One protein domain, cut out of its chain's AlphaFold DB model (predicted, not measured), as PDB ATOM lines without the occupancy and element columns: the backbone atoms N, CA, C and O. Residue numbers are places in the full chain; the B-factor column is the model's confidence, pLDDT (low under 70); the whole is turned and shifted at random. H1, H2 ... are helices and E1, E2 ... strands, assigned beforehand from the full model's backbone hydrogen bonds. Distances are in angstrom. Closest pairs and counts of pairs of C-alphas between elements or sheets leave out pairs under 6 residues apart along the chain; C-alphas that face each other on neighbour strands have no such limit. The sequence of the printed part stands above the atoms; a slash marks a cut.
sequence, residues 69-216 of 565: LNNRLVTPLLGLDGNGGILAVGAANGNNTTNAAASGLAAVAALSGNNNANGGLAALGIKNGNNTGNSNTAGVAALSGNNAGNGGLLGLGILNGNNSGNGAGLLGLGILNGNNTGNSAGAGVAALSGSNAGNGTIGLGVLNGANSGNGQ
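What this domain is: This is residues 69 to 216 of the 565 residues of an uncharacterized protein of Stenotrophobium rhamnosiphilum (UniProt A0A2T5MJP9). A solenoid with little regular structure: stacked turns whose strands E1 to E8 line up as one parallel sheet, with H1 at one end. The 148 printed residues hold one named helix, then eight strands in sheet order; 51 are in named elements, mostly strand. It is a compact rod of 55 by 24 by 13 A, radius of gyration of the C-alphas 15.2 A.

How they stand to each other: H1, residues 69 to 77, only grazes the sheet with residues 75 to 77; 3 of its 5 O i to N i+4 pairs are within hydrogen-bond range. E1, residues 87 to 91, and E2, residues 106 to 110, are parallel, with N 88 and O 106 2.9 A apart.

Where its parts are: C-alpha 69 is at (183.008, 262.304, 195.294). E3 is residues 122 to 126, E4 138 to 142, E5 154 to 158, E6 171 to 175, E7 187 to 191. E8, residues 200 to 206, is 14.4 A long and ends at (137.352, 261.222, 168.232).

The domain as a whole: The printed part has no cut. Under pLDDT 70 are 24 residues, among them 69 to 85.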
ATOM      1  N   LEU A  69     184.165 263.197 195.151       52.47
ATOM      2  CA  LEU A  69     183.008 262.304 195.294       52.47
ATOM      3  C   LEU A  69     181.806 262.830 194.510       52.47
ATOM      4  O   LEU A  69     181.143 262.050 193.825       52.47
ATOM      5  N   ASN A  70     181.575 264.146 194.547       49.81
ATOM      6  CA  ASN A  70     180.508 264.754 193.767       49.81
ATOM      7  C   ASN A  70     180.787 264.610 192.261       49.81
ATOM      8  O   ASN A  70     179.932 264.084 191.569       49.81
ATOM      9  N   ASN A  71     182.000 264.927 191.779       50.72
ATOM     10  CA  ASN A  71     182.356 264.832 190.353       50.72
ATOM     11  C   ASN A  71     182.598 263.413 189.814       50.72
ATOM     12  O   ASN A  71     182.463 263.203 188.612       50.72
ATOM     13  N   ARG A  72     183.042 262.452 190.637       49.03
ATOM     14  CA  ARG A  72     183.405 261.101 190.154       49.03
ATOM     15  C   ARG A  72     182.349 260.050 190.444       49.03
ATOM     16  O   ARG A  72     182.363 259.024 189.774       49.03
ATOM     17  N   LEU A  73     181.484 260.263 191.438       54.72
ATOM     18  CA  LEU A  73     180.537 259.239 191.875       54.72
ATOM     19  C   LEU A  73     179.089 259.717 191.827       54.72
ATOM     20  O   LEU A  73     178.251 258.990 191.319       54.72
ATOM     21  N   VAL A  74     178.777 260.921 192.309       55.06
ATOM     22  CA  VAL A  74     177.379 261.373 192.431       55.06
ATOM     23  C   VAL A  74     176.858 261.993 191.135       55.06
ATOM     24  O   VAL A  74     175.782 261.610 190.685       55.06
ATOM     25  N   THR A  75     177.610 262.887 190.485       55.22
ATOM     26  CA  THR A  75     177.185 263.502 189.217       55.22
ATOM     27  C   THR A  75     177.049 262.503 188.065       55.22
ATOM     28  O   THR A  75     176.048 262.622 187.363       55.22
ATOM     29  N   PRO A  76     177.918 261.480 187.885       54.28
ATOM     30  CA  PRO A  76     177.737 260.503 186.809       54.28
ATOM     31  C   PRO A  76     176.646 259.474 187.137       54.28
ATOM     32  O   PRO A  76     175.904 259.049 186.255       54.28
ATOM     33  N   LEU A  77     176.512 259.073 188.409       57.38
ATOM     34  CA  LEU A  77     175.533 258.061 188.818       57.38
ATOM     35  C   LEU A  77     174.102 258.623 188.817       57.38
ATOM     36  O   LEU A  77     173.175 257.938 188.384       57.38
ATOM     37  N   LEU A  78     173.936 259.884 189.236       55.94
ATOM     38  CA  LEU A  78     172.665 260.617 189.234       55.94
ATOM     39  C   LEU A  78     172.485 261.539 188.017       55.94
ATOM     40  O   LEU A  78     171.583 262.369 188.049       55.94
ATOM     41  N   GLY A  79     173.348 261.444 186.994       54.97
ATOM     42  CA  GLY A  79     173.218 262.178 185.724       54.97
ATOM     43  C   GLY A  79     172.967 263.681 185.870       54.97
ATOM     44  O   GLY A  79     172.236 264.265 185.069       54.97
ATOM     45  N   LEU A  80     173.515 264.303 186.919       56.31
ATOM     46  CA  LEU A  80     173.245 265.702 187.276       56.31
ATOM     47  C   LEU A  80     173.936 266.694 186.329       56.31
ATOM     48  O   LEU A  80     173.606 267.876 186.335       56.31
ATOM     49  N   ASP A  81     174.878 266.218 185.512       54.56
ATOM     50  CA  ASP A  81     175.456 266.954 184.382       54.56
ATOM     51  C   ASP A  81     174.559 266.922 183.130       54.56
ATOM     52  O   ASP A  81     174.868 267.539 182.110       54.56
ATOM     53  N   GLY A  82     173.423 266.223 183.212       53.00
ATOM     54  CA  GLY A  82     172.418 266.168 182.169       53.00
ATOM     55  C   GLY A  82     172.730 265.209 181.024       53.00
ATOM     56  O   GLY A  82     171.993 265.274 180.042       53.00
ATOM     57  N   ASN A  83     173.747 264.338 181.123       56.69
ATOM     58  CA  ASN A  83     174.054 263.351 180.084       56.69
ATOM     59  C   ASN A  83     174.478 261.986 180.653       56.69
ATOM     60  O   ASN A  83     175.543 261.831 181.234       56.69
ATOM     61  N   GLY A  84     173.691 260.944 180.371       60.91
ATOM     62  CA  GLY A  84     174.179 259.559 180.445       60.91
ATOM     63  C   GLY A  84     174.111 258.860 181.811       60.91
ATOM     64  O   GLY A  84     174.578 257.728 181.926       60.91
ATOM     65  N   GLY A  85     173.515 259.484 182.832       66.25
ATOM     66  CA  GLY A  85     173.291 258.854 184.140       66.25
ATOM     67  C   GLY A  85     172.088 257.902 184.190       66.25
ATOM     68  O   GLY A  85     171.329 257.766 183.224       66.25
ATOM     69  N   ILE A  86     171.892 257.258 185.351       75.69
ATOM     70  CA  ILE A  86     170.722 256.399 185.621       75.69
ATOM     71  C   ILE A  86     169.444 257.246 185.691       75.69
ATOM     72  O   ILE A  86     168.388 256.821 185.231       75.69
ATOM     73  N   LEU A  87     169.533 258.457 186.231       79.31
ATOM     74  CA  LEU A  87     168.442 259.422 186.291       79.31
ATOM     75  C   LEU A  87     168.969 260.761 185.773       79.31
ATOM     76  O   LEU A  87     170.041 261.166 186.187       79.31
ATOM     77  N   ALA A  88     168.253 261.437 184.879       76.88
ATOM     78  CA  ALA A  88     168.597 262.784 184.424       76.88
ATOM     79  C   ALA A  88     167.416 263.718 184.702       76.88
ATOM     80  O   ALA A  88     166.323 263.483 184.196       76.88
ATOM     81  N   VAL A  89     167.610 264.763 185.509       79.19
ATOM     82  CA  VAL A  89     166.547 265.725 185.853       79.19
ATOM     83  C   VAL A  89     167.051 267.143 185.640       79.19
ATOM     84  O   VAL A  89     168.125 267.492 186.123       79.19
ATOM     85  N   GLY A  90     166.271 267.986 184.967       71.94
ATOM     86  CA  GLY A  90     166.558 269.420 184.924       71.94
ATOM     87  C   GLY A  90     165.363 270.280 184.543       71.94
ATOM     88  O   GLY A  90     164.338 269.804 184.062       71.94
ATOM     89  N   ALA A  91     165.483 271.575 184.801       76.31
ATOM     90  CA  ALA A  91     164.435 272.553 184.549       76.31
ATOM     91  C   ALA A  91     165.046 273.815 183.941       76.31
ATOM     92  O   ALA A  91     166.135 274.212 184.341       76.31
ATOM     93  N   ALA A  92     164.329 274.451 183.011       69.31
ATOM     94  CA  ALA A  92     164.741 275.695 182.353       69.31
ATOM     95  C   ALA A  92     166.072 275.606 181.579       69.31
ATOM     96  O   ALA A  92     166.831 276.574 181.511       69.31
ATOM     97  N   ASN A  93     166.357 274.451 180.978       64.44
ATOM     98  CA  ASN A  93     167.611 274.247 180.264       64.44
ATOM     99  C   ASN A  93     167.531 274.614 178.769       64.44
ATOM    100  O   ASN A  93     166.463 274.754 178.169       64.44
ATOM    101  N   GLY A  94     168.706 274.773 178.153       65.19
ATOM    102  CA  GLY A  94     168.857 274.916 176.704       65.19
ATOM    103  C   GLY A  94     168.539 273.629 175.923       65.19
ATOM    104  O   GLY A  94     167.887 272.704 176.405       65.19
ATOM    105  N   ASN A  95     168.995 273.560 174.676       75.38
ATOM    106  CA  ASN A  95     168.812 272.372 173.837       75.38
ATOM    107  C   ASN A  95     169.758 271.231 174.259       75.38
ATOM    108  O   ASN A  95     170.902 271.498 174.617       75.38
ATOM    109  N   ASN A  96     169.330 269.974 174.101       77.25
ATOM    110  CA  ASN A  96     170.156 268.769 174.298       77.25
ATOM    111  C   ASN A  96     170.798 268.638 175.693       77.25
ATOM    112  O   ASN A  96     171.953 268.252 175.856       77.25
ATOM    113  N   THR A  97     170.025 268.986 176.700       63.56
ATOM    114  CA  THR A  97     170.327 268.863 178.119       63.56
ATOM    115  C   THR A  97     169.379 267.827 178.721       63.56
ATOM    116  O   THR A  97     168.289 267.594 178.201       63.56
ATOM    117  N   THR A  98     169.734 267.210 179.846       74.50
ATOM    118  CA  THR A  98     168.855 266.285 180.600       74.50
ATOM    119  C   THR A  98     168.464 265.015 179.842       74.50
ATOM    120  O   THR A  98     167.335 264.544 179.955       74.50
ATOM    121  N   ASN A  99     169.391 264.447 179.074       76.81
ATOM    122  CA  ASN A  99     169.190 263.162 178.412       76.81
ATOM    123  C   ASN A  99     169.805 262.034 179.251       76.81
ATOM    124  O   ASN A  99     170.985 262.064 179.608       76.81
ATOM    125  N   ALA A 100     169.004 261.022 179.577       71.31
ATOM    126  CA  ALA A 100     169.505 259.820 180.236       71.31
ATOM    127  C   ALA A 100     170.251 258.935 179.228       71.31
ATOM    128  O   ALA A 100     170.007 258.992 178.019       71.31
ATOM    129  N   ALA A 101     171.148 258.074 179.718       67.31
ATOM    130  CA  ALA A 101     171.750 257.053 178.862       67.31
ATOM    131  C   ALA A 101     170.668 256.144 178.261       67.31
ATOM    132  O   ALA A 101     169.584 255.978 178.822       67.31
ATOM    133  N   ALA A 102     170.987 255.466 177.157       69.12
ATOM    134  CA  ALA A 102     170.123 254.420 176.606       69.12
ATOM    135  C   ALA A 102     169.826 253.298 177.627       69.12
ATOM    136  O   ALA A 102     168.762 252.687 177.569       69.12
ATOM    137  N   SER A 103     170.747 253.066 178.573       69.19
ATOM    138  CA  SER A 103     170.619 252.152 179.718       69.19
ATOM    139  C   SER A 103     170.139 252.825 181.013       69.19
ATOM    140  O   SER A 103     170.086 252.173 182.055       69.19
ATOM    141  N   GLY A 104     169.831 254.124 180.981       72.38
ATOM    142  CA  GLY A 104     169.332 254.862 182.137       72.38
ATOM    143  C   GLY A 104     167.921 254.424 182.539       72.38
ATOM    144  O   GLY A 104     167.161 253.873 181.745       72.38
ATOM    145  N   LEU A 105     167.544 254.686 183.786       81.69
ATOM    146  CA  LEU A 105     166.190 254.462 184.279       81.69
ATOM    147  C   LEU A 105     165.238 255.544 183.764       81.69
ATOM    148  O   LEU A 105     164.222 255.202 183.163       81.69
ATOM    149  N   ALA A 106     165.548 256.831 183.968       84.38
ATOM    150  CA  ALA A 106     164.629 257.893 183.567       84.38
ATOM    151  C   ALA A 106     165.270 259.244 183.220       84.38
ATOM    152  O   ALA A 106     166.317 259.604 183.752       84.38
ATOM    153  N   ALA A 107     164.587 260.016 182.373       83.00
ATOM    154  CA  ALA A 107     164.902 261.403 182.046       83.00
ATOM    155  C   ALA A 107     163.679 262.311 182.281       83.00
ATOM    156  O   ALA A 107     162.577 261.991 181.843       83.00
ATOM    157  N   VAL A 108     163.849 263.447 182.959       84.88
ATOM    158  CA  VAL A 108     162.767 264.393 183.282       84.88
ATOM    159  C   VAL A 108     163.216 265.823 183.002       84.88
ATOM    160  O   VAL A 108     164.231 266.276 183.532       84.88
ATOM    161  N   ALA A 109     162.438 266.559 182.207       82.75
ATOM    162  CA  ALA A 109     162.700 267.959 181.899       82.75
ATOM    163  C   ALA A 109     161.432 268.805 181.880       82.75
ATOM    164  O   ALA A 109     160.392 268.392 181.364       82.75
ATOM    165  N   ALA A 110     161.555 270.033 182.377       82.62
ATOM    166  CA  ALA A 110     160.515 271.049 182.286       82.62
ATOM    167  C   ALA A 110     161.075 272.376 181.753       82.62
ATOM    168  O   ALA A 110     162.194 272.754 182.100       82.62
ATOM    169  N   LEU A 111     160.276 273.120 180.977       78.50
ATOM    170  CA  LEU A 111     160.600 274.478 180.490       78.50
ATOM    171  C   LEU A 111     161.897 274.558 179.669       78.50
ATOM    172  O   LEU A 111     162.631 275.540 179.747       78.50
ATOM    173  N   SER A 112     162.205 273.515 178.920       73.94
ATOM    174  CA  SER A 112     163.491 273.316 178.268       73.94
ATOM    175  C   SER A 112     163.412 273.504 176.750       73.94
ATOM    176  O   SER A 112     162.337 273.500 176.146       73.94
ATOM    177  N   GLY A 113     164.570 273.645 176.110       76.12
ATOM    178  CA  GLY A 113     164.700 273.700 174.651       76.12
ATOM    179  C   GLY A 113     164.326 272.393 173.924       76.12
ATOM    180  O   GLY A 113     163.584 271.542 174.421       76.12
ATOM    181  N   ASN A 114     164.856 272.218 172.719       85.00
ATOM    182  CA  ASN A 114     164.703 271.004 171.917       85.00
ATOM    183  C   ASN A 114     165.577 269.850 172.447       85.00
ATOM    184  O   ASN A 114     166.650 270.093 172.997       85.00
ATOM    185  N   ASN A 115     165.200 268.602 172.155       84.75
ATOM    186  CA  ASN A 115     166.011 267.397 172.403       84.75
ATOM    187  C   ASN A 115     166.313 267.105 173.885       84.75
ATOM    188  O   ASN A 115     167.419 266.674 174.200       84.75
ATOM    189  N   ASN A 116     165.352 267.329 174.779       83.00
ATOM    190  CA  ASN A 116     165.535 267.195 176.228       83.00
ATOM    191  C   ASN A 116     164.650 266.103 176.832       83.00
ATOM    192  O   ASN A 116     163.604 265.776 176.269       83.00
ATOM    193  N   ALA A 117     165.026 265.597 178.009       83.25
ATOM    194  CA  ALA A 117     164.358 264.468 178.655       83.25
ATOM    195  C   ALA A 117     164.221 263.252 177.738       83.25
ATOM    196  O   ALA A 117     163.160 262.645 177.687       83.25
ATOM    197  N   ASN A 118     165.260 262.921 176.975       84.81
ATOM    198  CA  ASN A 118     165.258 261.742 176.121       84.81
ATOM    199  C   ASN A 118     166.096 260.612 176.730       84.81
ATOM    200  O   ASN A 118     167.060 260.862 177.453       84.81
ATOM    201  N   GLY A 119     165.759 259.371 176.384       84.19
ATOM    202  CA  GLY A 119     166.511 258.174 176.757       84.19
ATOM    203  C   GLY A 119     165.899 257.379 177.910       84.19
ATOM    204  O   GLY A 119     164.768 257.610 178.335       84.19
ATOM    205  N   GLY A 120     166.660 256.392 178.379       83.56
ATOM    206  CA  GLY A 120     166.283 255.471 179.446       83.56
ATOM    207  C   GLY A 120     164.991 254.673 179.230       83.56
ATOM    208  O   GLY A 120     164.467 254.580 178.116       83.56
ATOM    209  N   LEU A 121     164.481 254.090 180.321       84.69
ATOM    210  CA  LEU A 121     163.206 253.359 180.368       84.69
ATOM    211  C   LEU A 121     161.993 254.298 180.422       84.69
ATOM    212  O   LEU A 121     160.935 253.962 179.896       84.69
ATOM    213  N   ALA A 122     162.123 255.472 181.035       87.75
ATOM    214  CA  ALA A 122     161.046 256.451 181.105       87.75
ATOM    215  C   ALA A 122     161.536 257.867 180.802       87.75
ATOM    216  O   ALA A 122     162.593 258.287 181.259       87.75
ATOM    217  N   ALA A 123     160.736 258.629 180.073       86.12
ATOM    218  CA  ALA A 123     161.035 260.003 179.718       86.12
ATOM    219  C   ALA A 123     159.818 260.898 179.965       86.12
ATOM    220  O   ALA A 123     158.709 260.547 179.567       86.12
ATOM    221  N   LEU A 124     160.023 262.051 180.606       90.00
ATOM    222  CA  LEU A 124     158.981 263.041 180.875       90.00
ATOM    223  C   LEU A 124     159.427 264.448 180.454       90.00
ATOM    224  O   LEU A 124     160.335 265.017 181.055       90.00
ATOM    225  N   GLY A 125     158.755 265.028 179.457       84.62
ATOM    226  CA  GLY A 125     158.967 266.405 178.999       84.62
ATOM    227  C   GLY A 125     157.740 267.293 179.217       84.62
ATOM    228  O   GLY A 125     156.649 266.960 178.769       84.62
ATOM    229  N   ILE A 126     157.883 268.449 179.867       87.06
ATOM    230  CA  ILE A 126     156.770 269.401 180.045       87.06
ATOM    231  C   ILE A 126     157.164 270.780 179.525       87.06
ATOM    232  O   ILE A 126     158.147 271.363 179.981       87.06
ATOM    233  N   LYS A 127     156.347 271.344 178.626       82.31
ATOM    234  CA  LYS A 127     156.540 272.688 178.056       82.31
ATOM    235  C   LYS A 127     157.923 272.847 177.420       82.31
ATOM    236  O   LYS A 127     158.668 273.781 177.711       82.31
ATOM    237  N   ASN A 128     158.261 271.876 176.585       76.00
ATOM    238  CA  ASN A 128     159.560 271.761 175.948       76.00
ATOM    239  C   ASN A 128     159.500 272.081 174.450       76.00
ATOM    240  O   ASN A 128     158.431 272.139 173.839       76.00
ATOM    241  N   GLY A 129     160.669 272.238 173.834       80.81
ATOM    242  CA  GLY A 129     160.800 272.316 172.384       80.81
ATOM    243  C   GLY A 129     160.416 271.018 171.653       80.81
ATOM    244  O   GLY A 129     159.647 270.181 172.128       80.81
ATOM    245  N   ASN A 130     160.947 270.839 170.451       89.75
ATOM    246  CA  ASN A 130     160.770 269.616 169.671       89.75
ATOM    247  C   ASN A 130     161.576 268.449 170.265       89.75
ATOM    248  O   ASN A 130     162.637 268.660 170.855       89.75
ATOM    249  N   ASN A 131     161.124 267.222 169.999       88.75
ATOM    250  CA  ASN A 131     161.824 265.974 170.296       88.75
ATOM    251  C   ASN A 131     162.131 265.805 171.790       88.75
ATOM    252  O   ASN A 131     163.295 265.700 172.174       88.75
ATOM    253  N   THR A 132     161.105 265.860 172.641       88.31
ATOM    254  CA  THR A 132     161.298 265.771 174.095       88.31
ATOM    255  C   THR A 132     160.409 264.736 174.754       88.31
ATOM    256  O   THR A 132     159.334 264.420 174.245       88.31
ATOM    257  N   GLY A 133     160.862 264.207 175.890       88.12
ATOM    258  CA  GLY A 133     160.129 263.164 176.599       88.12
ATOM    259  C   GLY A 133     160.098 261.838 175.831       88.12
ATOM    260  O   GLY A 133     159.119 261.105 175.947       88.12
ATOM    261  N   ASN A 134     161.122 261.539 175.021       91.12
ATOM    262  CA  ASN A 134     161.172 260.322 174.209       91.12
ATOM    263  C   ASN A 134     161.999 259.215 174.872       91.12
ATOM    264  O   ASN A 134     163.111 259.459 175.335       91.12
ATOM    265  N   SER A 135     161.504 257.977 174.872       92.44
ATOM    266  CA  SER A 135     162.163 256.846 175.545       92.44
ATOM    267  C   SER A 135     162.001 255.525 174.789       92.44
ATOM    268  O   SER A 135     161.078 255.336 174.000       92.44
ATOM    269  N   ASN A 136     162.881 254.567 175.084       89.81
ATOM    270  CA  ASN A 136     162.792 253.197 174.586       89.81
ATOM    271  C   ASN A 136     161.607 252.413 175.166       89.81
ATOM    272  O   ASN A 136     161.238 251.387 174.603       89.81
ATOM    273  N   THR A 137     161.006 252.843 176.280       91.12
ATOM    274  CA  THR A 137     159.865 252.128 176.877       91.12
ATOM    275  C   THR A 137     158.678 253.053 177.093       91.12
ATOM    276  O   THR A 137     157.661 252.844 176.438       91.12
ATOM    277  N   ALA A 138     158.787 254.083 177.932       94.12
ATOM    278  CA  ALA A 138     157.677 254.990 178.228       94.12
ATOM    279  C   ALA A 138     158.055 256.452 177.958       94.12
ATOM    280  O   ALA A 138     158.791 257.058 178.733       94.12
ATOM    281  N   GLY A 139     157.551 257.020 176.864       92.88
ATOM    282  CA  GLY A 139     157.712 258.436 176.544       92.88
ATOM    283  C   GLY A 139     156.464 259.222 176.924       92.88
ATOM    284  O   GLY A 139     155.359 258.851 176.534       92.88
ATOM    285  N   VAL A 140     156.624 260.304 177.680       93.88
ATOM    286  CA  VAL A 140     155.533 261.187 178.095       93.88
ATOM    287  C   VAL A 140     155.932 262.626 177.824       93.88
ATOM    288  O   VAL A 140     156.973 263.090 178.286       93.88
ATOM    289  N   ALA A 141     155.088 263.365 177.113       92.12
ATOM    290  CA  ALA A 141     155.269 264.799 176.991       92.12
ATOM    291  C   ALA A 141     153.958 265.574 176.975       92.12
ATOM    292  O   ALA A 141     152.956 265.120 176.421       92.12
ATOM    293  N   ALA A 142     153.997 266.782 177.527       92.94
ATOM    294  CA  ALA A 142     152.884 267.716 177.476       92.94
ATOM    295  C   ALA A 142     153.339 269.128 177.097       92.94
ATOM    296  O   ALA A 142     154.413 269.566 177.519       92.94
ATOM    297  N   LEU A 143     152.491 269.864 176.368       87.38
ATOM    298  CA  LEU A 143     152.733 271.256 175.952       87.38
ATOM    299  C   LEU A 143     154.044 271.426 175.164       87.38
ATOM    300  O   LEU A 143     154.721 272.447 175.278       87.38
ATOM    301  N   SER A 144     154.450 270.396 174.431       87.88
ATOM    302  CA  SER A 144     155.745 270.321 173.764       87.88
ATOM    303  C   SER A 144     155.634 270.584 172.263       87.88
ATOM    304  O   SER A 144     154.554 270.560 171.674       87.88
ATOM    305  N   GLY A 145     156.771 270.803 171.606       87.62
ATOM    306  CA  GLY A 145     156.855 270.830 170.148       87.62
ATOM    307  C   GLY A 145     156.537 269.490 169.461       87.62
ATOM    308  O   GLY A 145     155.888 268.595 170.001       87.62
ATOM    309  N   ASN A 146     157.000 269.353 168.223       93.69
ATOM    310  CA  ASN A 146     156.853 268.137 167.423       93.69
ATOM    311  C   ASN A 146     157.693 266.982 167.987       93.69
ATOM    312  O   ASN A 146     158.702 267.222 168.650       93.69
ATOM    313  N   ASN A 147     157.365 265.743 167.621       93.44
ATOM    314  CA  ASN A 147     158.110 264.535 167.993       93.44
ATOM    315  C   ASN A 147     158.214 264.318 169.511       93.44
ATOM    316  O   ASN A 147     159.266 263.893 169.974       93.44
ATOM    317  N   ALA A 148     157.192 264.657 170.293       93.19
ATOM    318  CA  ALA A 148     157.291 264.643 171.751       93.19
ATOM    319  C   ALA A 148     156.481 263.512 172.399       93.19
ATOM    320  O   ALA A 148     155.383 263.182 171.946       93.19
ATOM    321  N   GLY A 149     156.993 262.950 173.494       92.62
ATOM    322  CA  GLY A 149     156.302 261.910 174.258       92.62
ATOM    323  C   GLY A 149     156.193 260.586 173.504       92.62
ATOM    324  O   GLY A 149     155.196 259.881 173.635       92.62
ATOM    325  N   ASN A 150     157.172 260.275 172.656       94.31
ATOM    326  CA  ASN A 150     157.211 259.034 171.890       94.31
ATOM    327  C   ASN A 150     157.921 257.941 172.693       94.31
ATOM    328  O   ASN A 150     159.032 258.142 173.185       94.31
ATOM    329  N   GLY A 151     157.293 256.774 172.813       93.00
ATOM    330  CA  GLY A 151     157.832 255.653 173.577       93.00
ATOM    331  C   GLY A 151     157.932 254.373 172.766       93.00
ATOM    332  O   GLY A 151     157.191 254.163 171.807       93.00
ATOM    333  N   GLY A 152     158.825 253.471 173.167       91.38
ATOM    334  CA  GLY A 152     158.887 252.149 172.547       91.38
ATOM    335  C   GLY A 152     157.687 251.272 172.904       91.38
ATOM    336  O   GLY A 152     157.123 250.645 172.022       91.38
ATOM    337  N   LEU A 153     157.235 251.262 174.161       91.25
ATOM    338  CA  LEU A 153     156.055 250.506 174.599       91.25
ATOM    339  C   LEU A 153     154.826 251.408 174.777       91.25
ATOM    340  O   LEU A 153     153.736 251.037 174.347       91.25
ATOM    341  N   LEU A 154     155.009 252.574 175.400       94.81
ATOM    342  CA  LEU A 154     153.963 253.542 175.731       94.81
ATOM    343  C   LEU A 154     154.394 254.946 175.295       94.81
ATOM    344  O   LEU A 154     155.381 255.461 175.815       94.81
ATOM    345  N   GLY A 155     153.658 255.575 174.383       94.50
ATOM    346  CA  GLY A 155     153.823 256.991 174.042       94.50
ATOM    347  C   GLY A 155     152.613 257.798 174.492       94.50
ATOM    348  O   GLY A 155     151.491 257.452 174.133       94.50
ATOM    349  N   LEU A 156     152.816 258.861 175.267       94.94
ATOM    350  CA  LEU A 156     151.757 259.751 175.747       94.94
ATOM    351  C   LEU A 156     152.096 261.201 175.379       94.94
ATOM    352  O   LEU A 156     153.092 261.755 175.839       94.94
ATOM    353  N   GLY A 157     151.251 261.832 174.566       93.25
ATOM    354  CA  GLY A 157     151.414 263.214 174.125       93.25
ATOM    355  C   GLY A 157     150.142 264.024 174.348       93.25
ATOM    356  O   GLY A 157     149.087 263.648 173.839       93.25
ATOM    357  N   ILE A 158     150.240 265.143 175.063       93.94
ATOM    358  CA  ILE A 158     149.098 266.013 175.368       93.94
ATOM    359  C   ILE A 158     149.429 267.461 174.993       93.94
ATOM    360  O   ILE A 158     150.372 268.031 175.538       93.94
ATOM    361  N   LEU A 159     148.635 268.090 174.124       90.75
ATOM    362  CA  LEU A 159     148.876 269.458 173.639       90.75
ATOM    363  C   LEU A 159     150.269 269.620 172.995       90.75
ATOM    364  O   LEU A 159     150.963 270.615 173.204       90.75
ATOM    365  N   ASN A 160     150.693 268.616 172.235       91.44
ATOM    366  CA  ASN A 160     151.976 268.587 171.547       91.44
ATOM    367  C   ASN A 160     151.833 268.868 170.045       91.44
ATOM    368  O   ASN A 160     150.755 268.776 169.454       91.44
ATOM    369  N   GLY A 161     152.961 269.145 169.397       91.12
ATOM    370  CA  GLY A 161     153.035 269.247 167.943       91.12
ATOM    371  C   GLY A 161     152.804 267.915 167.216       91.12
ATOM    372  O   GLY A 161     152.380 266.904 167.782       91.12
ATOM    373  N   ASN A 162     153.130 267.900 165.928       95.69
ATOM    374  CA  ASN A 162     153.009 266.723 165.070       95.69
ATOM    375  C   ASN A 162     153.884 265.558 165.557       95.69
ATOM    376  O   ASN A 162     154.945 265.774 166.142       95.69
ATOM    377  N   ASN A 163     153.490 264.331 165.209       94.94
ATOM    378  CA  ASN A 163     154.248 263.103 165.446       94.94
ATOM    379  C   ASN A 163     154.553 262.837 166.933       94.94
ATOM    380  O   ASN A 163     155.665 262.447 167.288       94.94
ATOM    381  N   SER A 164     153.571 263.098 167.795       95.00
ATOM    382  CA  SER A 164     153.716 263.076 169.255       95.00
ATOM    383  C   SER A 164     152.795 262.049 169.911       95.00
ATOM    384  O   SER A 164     151.696 261.780 169.418       95.00
ATOM    385  N   GLY A 165     153.210 261.517 171.060       93.81
ATOM    386  CA  GLY A 165     152.453 260.497 171.788       93.81
ATOM    387  C   GLY A 165     152.384 259.156 171.060       93.81
ATOM    388  O   GLY A 165     151.404 258.432 171.209       93.81
ATOM    389  N   ASN A 166     153.371 258.840 170.217       95.25
ATOM    390  CA  ASN A 166     153.399 257.592 169.460       95.25
ATOM    391  C   ASN A 166     154.097 256.487 170.259       95.25
ATOM    392  O   ASN A 166     155.182 256.696 170.804       95.25
ATOM    393  N   GLY A 167     153.481 255.308 170.313       92.88
ATOM    394  CA  GLY A 167     154.045 254.111 170.929       92.88
ATOM    395  C   GLY A 167     154.490 253.117 169.862       92.88
ATOM    396  O   GLY A 167     153.676 252.716 169.047       92.88
ATOM    397  N   ALA A 168     155.735 252.644 169.844       92.06
ATOM    398  CA  ALA A 168     156.106 251.583 168.893       92.06
ATOM    399  C   ALA A 168     155.452 250.220 169.229       92.06
ATOM    400  O   ALA A 168     155.389 249.337 168.376       92.06
ATOM    401  N   GLY A 169     154.959 250.060 170.461       92.75
ATOM    402  CA  GLY A 169     154.463 248.816 171.036       92.75
ATOM    403  C   GLY A 169     152.993 248.895 171.428       92.75
ATOM    404  O   GLY A 169     152.125 248.886 170.565       92.75
ATOM    405  N   LEU A 170     152.707 248.918 172.732       91.56
ATOM    406  CA  LEU A 170     151.379 248.646 173.282       91.56
ATOM    407  C   LEU A 170     150.381 249.797 173.124       91.56
ATOM    408  O   LEU A 170     149.228 249.537 172.789       91.56
ATOM    409  N   LEU A 171     150.784 251.036 173.413       95.62
ATOM    410  CA  LEU A 171     149.861 252.174 173.460       95.62
ATOM    411  C   LEU A 171     150.508 253.449 172.925       95.62
ATOM    412  O   LEU A 171     151.601 253.823 173.346       95.62
ATOM    413  N   GLY A 172     149.783 254.145 172.057       95.12
ATOM    414  CA  GLY A 172     150.027 255.534 171.697       95.12
ATOM    415  C   GLY A 172     148.801 256.349 172.084       95.12
ATOM    416  O   GLY A 172     147.692 255.998 171.687       95.12
ATOM    417  N   LEU A 173     148.979 257.411 172.865       95.88
ATOM    418  CA  LEU A 173     147.912 258.326 173.264       95.88
ATOM    419  C   LEU A 173     148.247 259.751 172.823       95.88
ATOM    420  O   LEU A 173     149.251 260.316 173.255       95.88
ATOM    421  N   GLY A 174     147.382 260.345 172.001       93.88
ATOM    422  CA  GLY A 174     147.510 261.722 171.524       93.88
ATOM    423  C   GLY A 174     146.254 262.543 171.798       93.88
ATOM    424  O   GLY A 174     145.202 262.266 171.234       93.88
ATOM    425  N   ILE A 175     146.337 263.564 172.647       93.88
ATOM    426  CA  ILE A 175     145.181 264.402 172.994       93.88
ATOM    427  C   ILE A 175     145.504 265.858 172.672       93.88
ATOM    428  O   ILE A 175     146.475 266.394 173.201       93.88
ATOM    429  N   LEU A 176     144.671 266.507 171.851       91.19
ATOM    430  CA  LEU A 176     144.880 267.888 171.394       91.19
ATOM    431  C   LEU A 176     146.243 268.087 170.703       91.19
ATOM    432  O   LEU A 176     146.897 269.113 170.884       91.19
ATOM    433  N   ASN A 177     146.691 267.095 169.932       91.44
ATOM    434  CA  ASN A 177     147.971 267.174 169.239       91.44
ATOM    435  C   ASN A 177     147.810 267.535 167.754       91.44
ATOM    436  O   ASN A 177     146.709 267.571 167.206       91.44
ATOM    437  N   GLY A 178     148.938 267.767 167.081       91.38
ATOM    438  CA  GLY A 178     148.994 267.914 165.626       91.38
ATOM    439  C   GLY A 178     148.674 266.624 164.847       91.38
ATOM    440  O   GLY A 178     147.934 265.751 165.286       91.38
ATOM    441  N   ASN A 179     149.236 266.494 163.651       95.25
ATOM    442  CA  ASN A 179     149.085 265.308 162.804       95.25
ATOM    443  C   ASN A 179     149.961 264.140 163.288       95.25
ATOM    444  O   ASN A 179     151.008 264.358 163.899       95.25
ATOM    445  N   ASN A 180     149.612 262.911 162.896       95.12
ATOM    446  CA  ASN A 180     150.376 261.683 163.156       95.12
ATOM    447  C   ASN A 180     150.583 261.386 164.654       95.12
ATOM    448  O   ASN A 180     151.693 261.048 165.061       95.12
ATOM    449  N   THR A 181     149.557 261.545 165.487       94.38
ATOM    450  CA  THR A 181     149.693 261.451 166.952       94.38
ATOM    451  C   THR A 181     148.908 260.303 167.554       94.38
ATOM    452  O   THR A 181     147.866 259.918 167.028       94.38
ATOM    453  N   GLY A 182     149.360 259.792 168.700       94.88
ATOM    454  CA  GLY A 182     148.666 258.697 169.378       94.88
ATOM    455  C   GLY A 182     148.645 257.404 168.566       94.88
ATOM    456  O   GLY A 182     147.714 256.621 168.698       94.88
ATOM    457  N   ASN A 183     149.611 257.196 167.671       96.50
ATOM    458  CA  ASN A 183     149.697 255.986 166.857       96.50
ATOM    459  C   ASN A 183     150.478 254.903 167.601       96.50
ATOM    460  O   ASN A 183     151.468 255.210 168.271       96.50
ATOM    461  N   SER A 184     150.079 253.638 167.454       96.38
ATOM    462  CA  SER A 184     150.913 252.523 167.902       96.38
ATOM    463  C   SER A 184     150.724 251.235 167.123       96.38
ATOM    464  O   SER A 184     149.800 251.109 166.327       96.38
ATOM    465  N   ALA A 185     151.607 250.260 167.350       95.12
ATOM    466  CA  ALA A 185     151.380 248.908 166.857       95.12
ATOM    467  C   ALA A 185     150.170 248.260 167.551       95.12
ATOM    468  O   ALA A 185     149.371 247.621 166.884       95.12
ATOM    469  N   GLY A 186     150.008 248.453 168.862       95.25
ATOM    470  CA  GLY A 186     148.909 247.939 169.677       95.25
ATOM    471  C   GLY A 186     147.658 248.814 169.606       95.25
ATOM    472  O   GLY A 186     146.900 248.754 168.640       95.25
ATOM    473  N   ALA A 187     147.394 249.594 170.651       96.38
ATOM    474  CA  ALA A 187     146.278 250.530 170.708       96.38
ATOM    475  C   ALA A 187     146.727 251.952 170.341       96.38
ATOM    476  O   ALA A 187     147.555 252.553 171.030       96.38
ATOM    477  N   GLY A 188     146.209 252.497 169.247       96.25
ATOM    478  CA  GLY A 188     146.336 253.910 168.920       96.25
ATOM    479  C   GLY A 188     145.098 254.651 169.398       96.25
ATOM    480  O   GLY A 188     143.988 254.314 168.998       96.25
ATOM    481  N   VAL A 189     145.264 255.648 170.260       96.56
ATOM    482  CA  VAL A 189     144.157 256.438 170.803       96.56
ATOM    483  C   VAL A 189     144.443 257.908 170.578       96.56
ATOM    484  O   VAL A 189     145.459 258.429 171.038       96.56
ATOM    485  N   ALA A 190     143.533 258.602 169.901       96.00
ATOM    486  CA  ALA A 190     143.638 260.041 169.765       96.00
ATOM    487  C   ALA A 190     142.303 260.770 169.848       96.00
ATOM    488  O   ALA A 190     141.282 260.301 169.342       96.00
ATOM    489  N   ALA A 191     142.339 261.960 170.434       95.38
ATOM    490  CA  ALA A 191     141.188 262.839 170.534       95.38
ATOM    491  C   ALA A 191     141.572 264.289 170.221       95.38
ATOM    492  O   ALA A 191     142.650 264.744 170.620       95.38
ATOM    493  N   LEU A 192     140.682 265.011 169.533       93.06
ATOM    494  CA  LEU A 192     140.853 266.419 169.155       93.06
ATOM    495  C   LEU A 192     142.205 266.695 168.473       93.06
ATOM    496  O   LEU A 192     142.846 267.710 168.731       93.06
ATOM    497  N   SER A 193     142.680 265.752 167.666       92.69
ATOM    498  CA  SER A 193     144.005 265.795 167.051       92.69
ATOM    499  C   SER A 193     143.929 266.011 165.538       92.69
ATOM    500  O   SER A 193     142.856 266.011 164.934       92.69
ATOM    501  N   GLY A 194     145.083 266.205 164.904       92.44
ATOM    502  CA  GLY A 194     145.186 266.335 163.455       92.44
ATOM    503  C   GLY A 194     144.856 265.050 162.687       92.44
ATOM    504  O   GLY A 194     144.244 264.108 163.188       92.44
ATOM    505  N   SER A 195     145.260 265.015 161.422       96.38
ATOM    506  CA  SER A 195     145.094 263.847 160.553       96.38
ATOM    507  C   SER A 195     146.038 262.704 160.940       96.38
ATOM    508  O   SER A 195     147.102 262.931 161.523       96.38
ATOM    509  N   ASN A 196     145.686 261.480 160.540       96.06
ATOM    510  CA  ASN A 196     146.428 260.244 160.802       96.06
ATOM    511  C   ASN A 196     146.663 259.983 162.302       96.06
ATOM    512  O   ASN A 196     147.761 259.575 162.695       96.06
ATOM    513  N   ALA A 197     145.668 260.267 163.141       96.19
ATOM    514  CA  ALA A 197     145.794 260.162 164.590       96.19
ATOM    515  C   ALA A 197     145.062 258.931 165.146       96.19
ATOM    516  O   ALA A 197     143.984 258.577 164.666       96.19
ATOM    517  N   GLY A 198     145.609 258.306 166.188       96.12
ATOM    518  CA  GLY A 198     144.954 257.194 166.882       96.12
ATOM    519  C   GLY A 198     144.892 255.903 166.063       96.12
ATOM    520  O   GLY A 198     143.892 255.196 166.122       96.12
ATOM    521  N   ASN A 199     145.909 255.615 165.249       96.81
ATOM    522  CA  ASN A 199     145.957 254.413 164.414       96.81
ATOM    523  C   ASN A 199     146.729 253.273 165.098       96.81
ATOM    524  O   ASN A 199     147.761 253.525 165.723       96.81
ATOM    525  N   GLY A 200     146.275 252.026 164.933       96.19
ATOM    526  CA  GLY A 200     146.991 250.838 165.419       96.19
ATOM    527  C   GLY A 200     146.299 249.509 165.130       96.19
ATOM    528  O   GLY A 200     145.475 249.416 164.226       96.19
ATOM    529  N   THR A 201     146.613 248.447 165.876       96.44
ATOM    530  CA  THR A 201     145.799 247.217 165.874       96.44
ATOM    531  C   THR A 201     144.387 247.503 166.383       96.44
ATOM    532  O   THR A 201     143.417 247.047 165.770       96.44
ATOM    533  N   ILE A 202     144.281 248.296 167.451       97.31
ATOM    534  CA  ILE A 202     143.042 248.919 167.922       97.31
ATOM    535  C   ILE A 202     143.174 250.424 167.686       97.31
ATOM    536  O   ILE A 202     143.978 251.068 168.350       97.31
ATOM    537  N   GLY A 203     142.424 250.980 166.737       96.62
ATOM    538  CA  GLY A 203     142.437 252.409 166.433       96.62
ATOM    539  C   GLY A 203     141.215 253.114 167.006       96.62
ATOM    540  O   GLY A 203     140.091 252.741 166.686       96.62
ATOM    541  N   LEU A 204     141.418 254.131 167.841       96.75
ATOM    542  CA  LEU A 204     140.352 254.933 168.445       96.75
ATOM    543  C   LEU A 204     140.591 256.416 168.140       96.75
ATOM    544  O   LEU A 204     141.610 256.982 168.535       96.75
ATOM    545  N   GLY A 205     139.643 257.050 167.451       95.38
ATOM    546  CA  GLY A 205     139.722 258.448 167.035       95.38
ATOM    547  C   GLY A 205     138.440 259.222 167.325       95.38
ATOM    548  O   GLY A 205     137.354 258.798 166.946       95.38
ATOM    549  N   VAL A 206     138.531 260.379 167.973       95.38
ATOM    550  CA  VAL A 206     137.352 261.222 168.232       95.38
ATOM    551  C   VAL A 206     137.684 262.680 167.950       95.38
ATOM    552  O   VAL A 206     138.652 263.200 168.494       95.38
ATOM    553  N   LEU A 207     136.870 263.353 167.131       93.56
ATOM    554  CA  LEU A 207     137.102 264.747 166.726       93.56
ATOM    555  C   LEU A 207     138.488 264.957 166.079       93.56
ATOM    556  O   LEU A 207     139.144 265.970 166.312       93.56
ATOM    557  N   ASN A 208     138.959 263.988 165.290       93.50
ATOM    558  CA  ASN A 208     140.274 264.057 164.653       93.50
ATOM    559  C   ASN A 208     140.195 264.475 163.176       93.50
ATOM    560  O   ASN A 208     139.133 264.453 162.551       93.50
ATOM    561  N   GLY A 209     141.346 264.787 162.579       93.19
ATOM    562  CA  GLY A 209     141.478 264.965 161.132       93.19
ATOM    563  C   GLY A 209     141.221 263.680 160.329       93.19
ATOM    564  O   GLY A 209     140.781 262.654 160.853       93.19
ATOM    565  N   ALA A 210     141.505 263.719 159.028       95.50
ATOM    566  CA  ALA A 210     141.309 262.574 158.135       95.50
ATOM    567  C   ALA A 210     142.225 261.387 158.484       95.50
ATOM    568  O   ALA A 210     143.282 261.571 159.087       95.50
ATOM    569  N   ASN A 211     141.850 260.181 158.050       95.00
ATOM    570  CA  ASN A 211     142.593 258.928 158.241       95.00
ATOM    571  C   ASN A 211     142.887 258.578 159.714       95.00
ATOM    572  O   ASN A 211     143.970 258.077 160.030       95.00
ATOM    573  N   SER A 212     141.949 258.861 160.617       96.25
ATOM    574  CA  SER A 212     142.154 258.706 162.060       96.25
ATOM    575  C   SER A 212     141.364 257.532 162.639       96.25
ATOM    576  O   SER A 212     140.359 257.102 162.075       96.25
ATOM    577  N   GLY A 213     141.801 257.009 163.785       95.75
ATOM    578  CA  GLY A 213     141.126 255.896 164.455       95.75
ATOM    579  C   GLY A 213     141.094 254.616 163.619       95.75
ATOM    580  O   GLY A 213     140.145 253.847 163.739       95.75
ATOM    581  N   ASN A 214     142.059 254.408 162.718       96.62
ATOM    582  CA  ASN A 214     142.117 253.218 161.873       96.62
ATOM    583  C   ASN A 214     142.774 252.054 162.616       96.62
ATOM    584  O   ASN A 214     143.812 252.199 163.265       96.62
ATOM    585  N   GLY A 215     142.146 250.892 162.498       95.56
ATOM    586  CA  GLY A 215     142.488 249.671 163.207       95.56
ATOM    587  C   GLY A 215     142.936 248.559 162.265       95.56
ATOM    588  O   GLY A 215     142.581 248.540 161.087       95.56
ATOM    589  N   GLN A 216     143.640 247.562 162.790       96.06
ATOM    590  CA  GLN A 216     143.721 246.267 162.112       96.06
ATOM    591  C   GLN A 216     142.518 245.401 162.490       96.06
ATOM    592  O   GLN A 216     141.808 244.922 161.609       96.06
TER     593      GLN A 216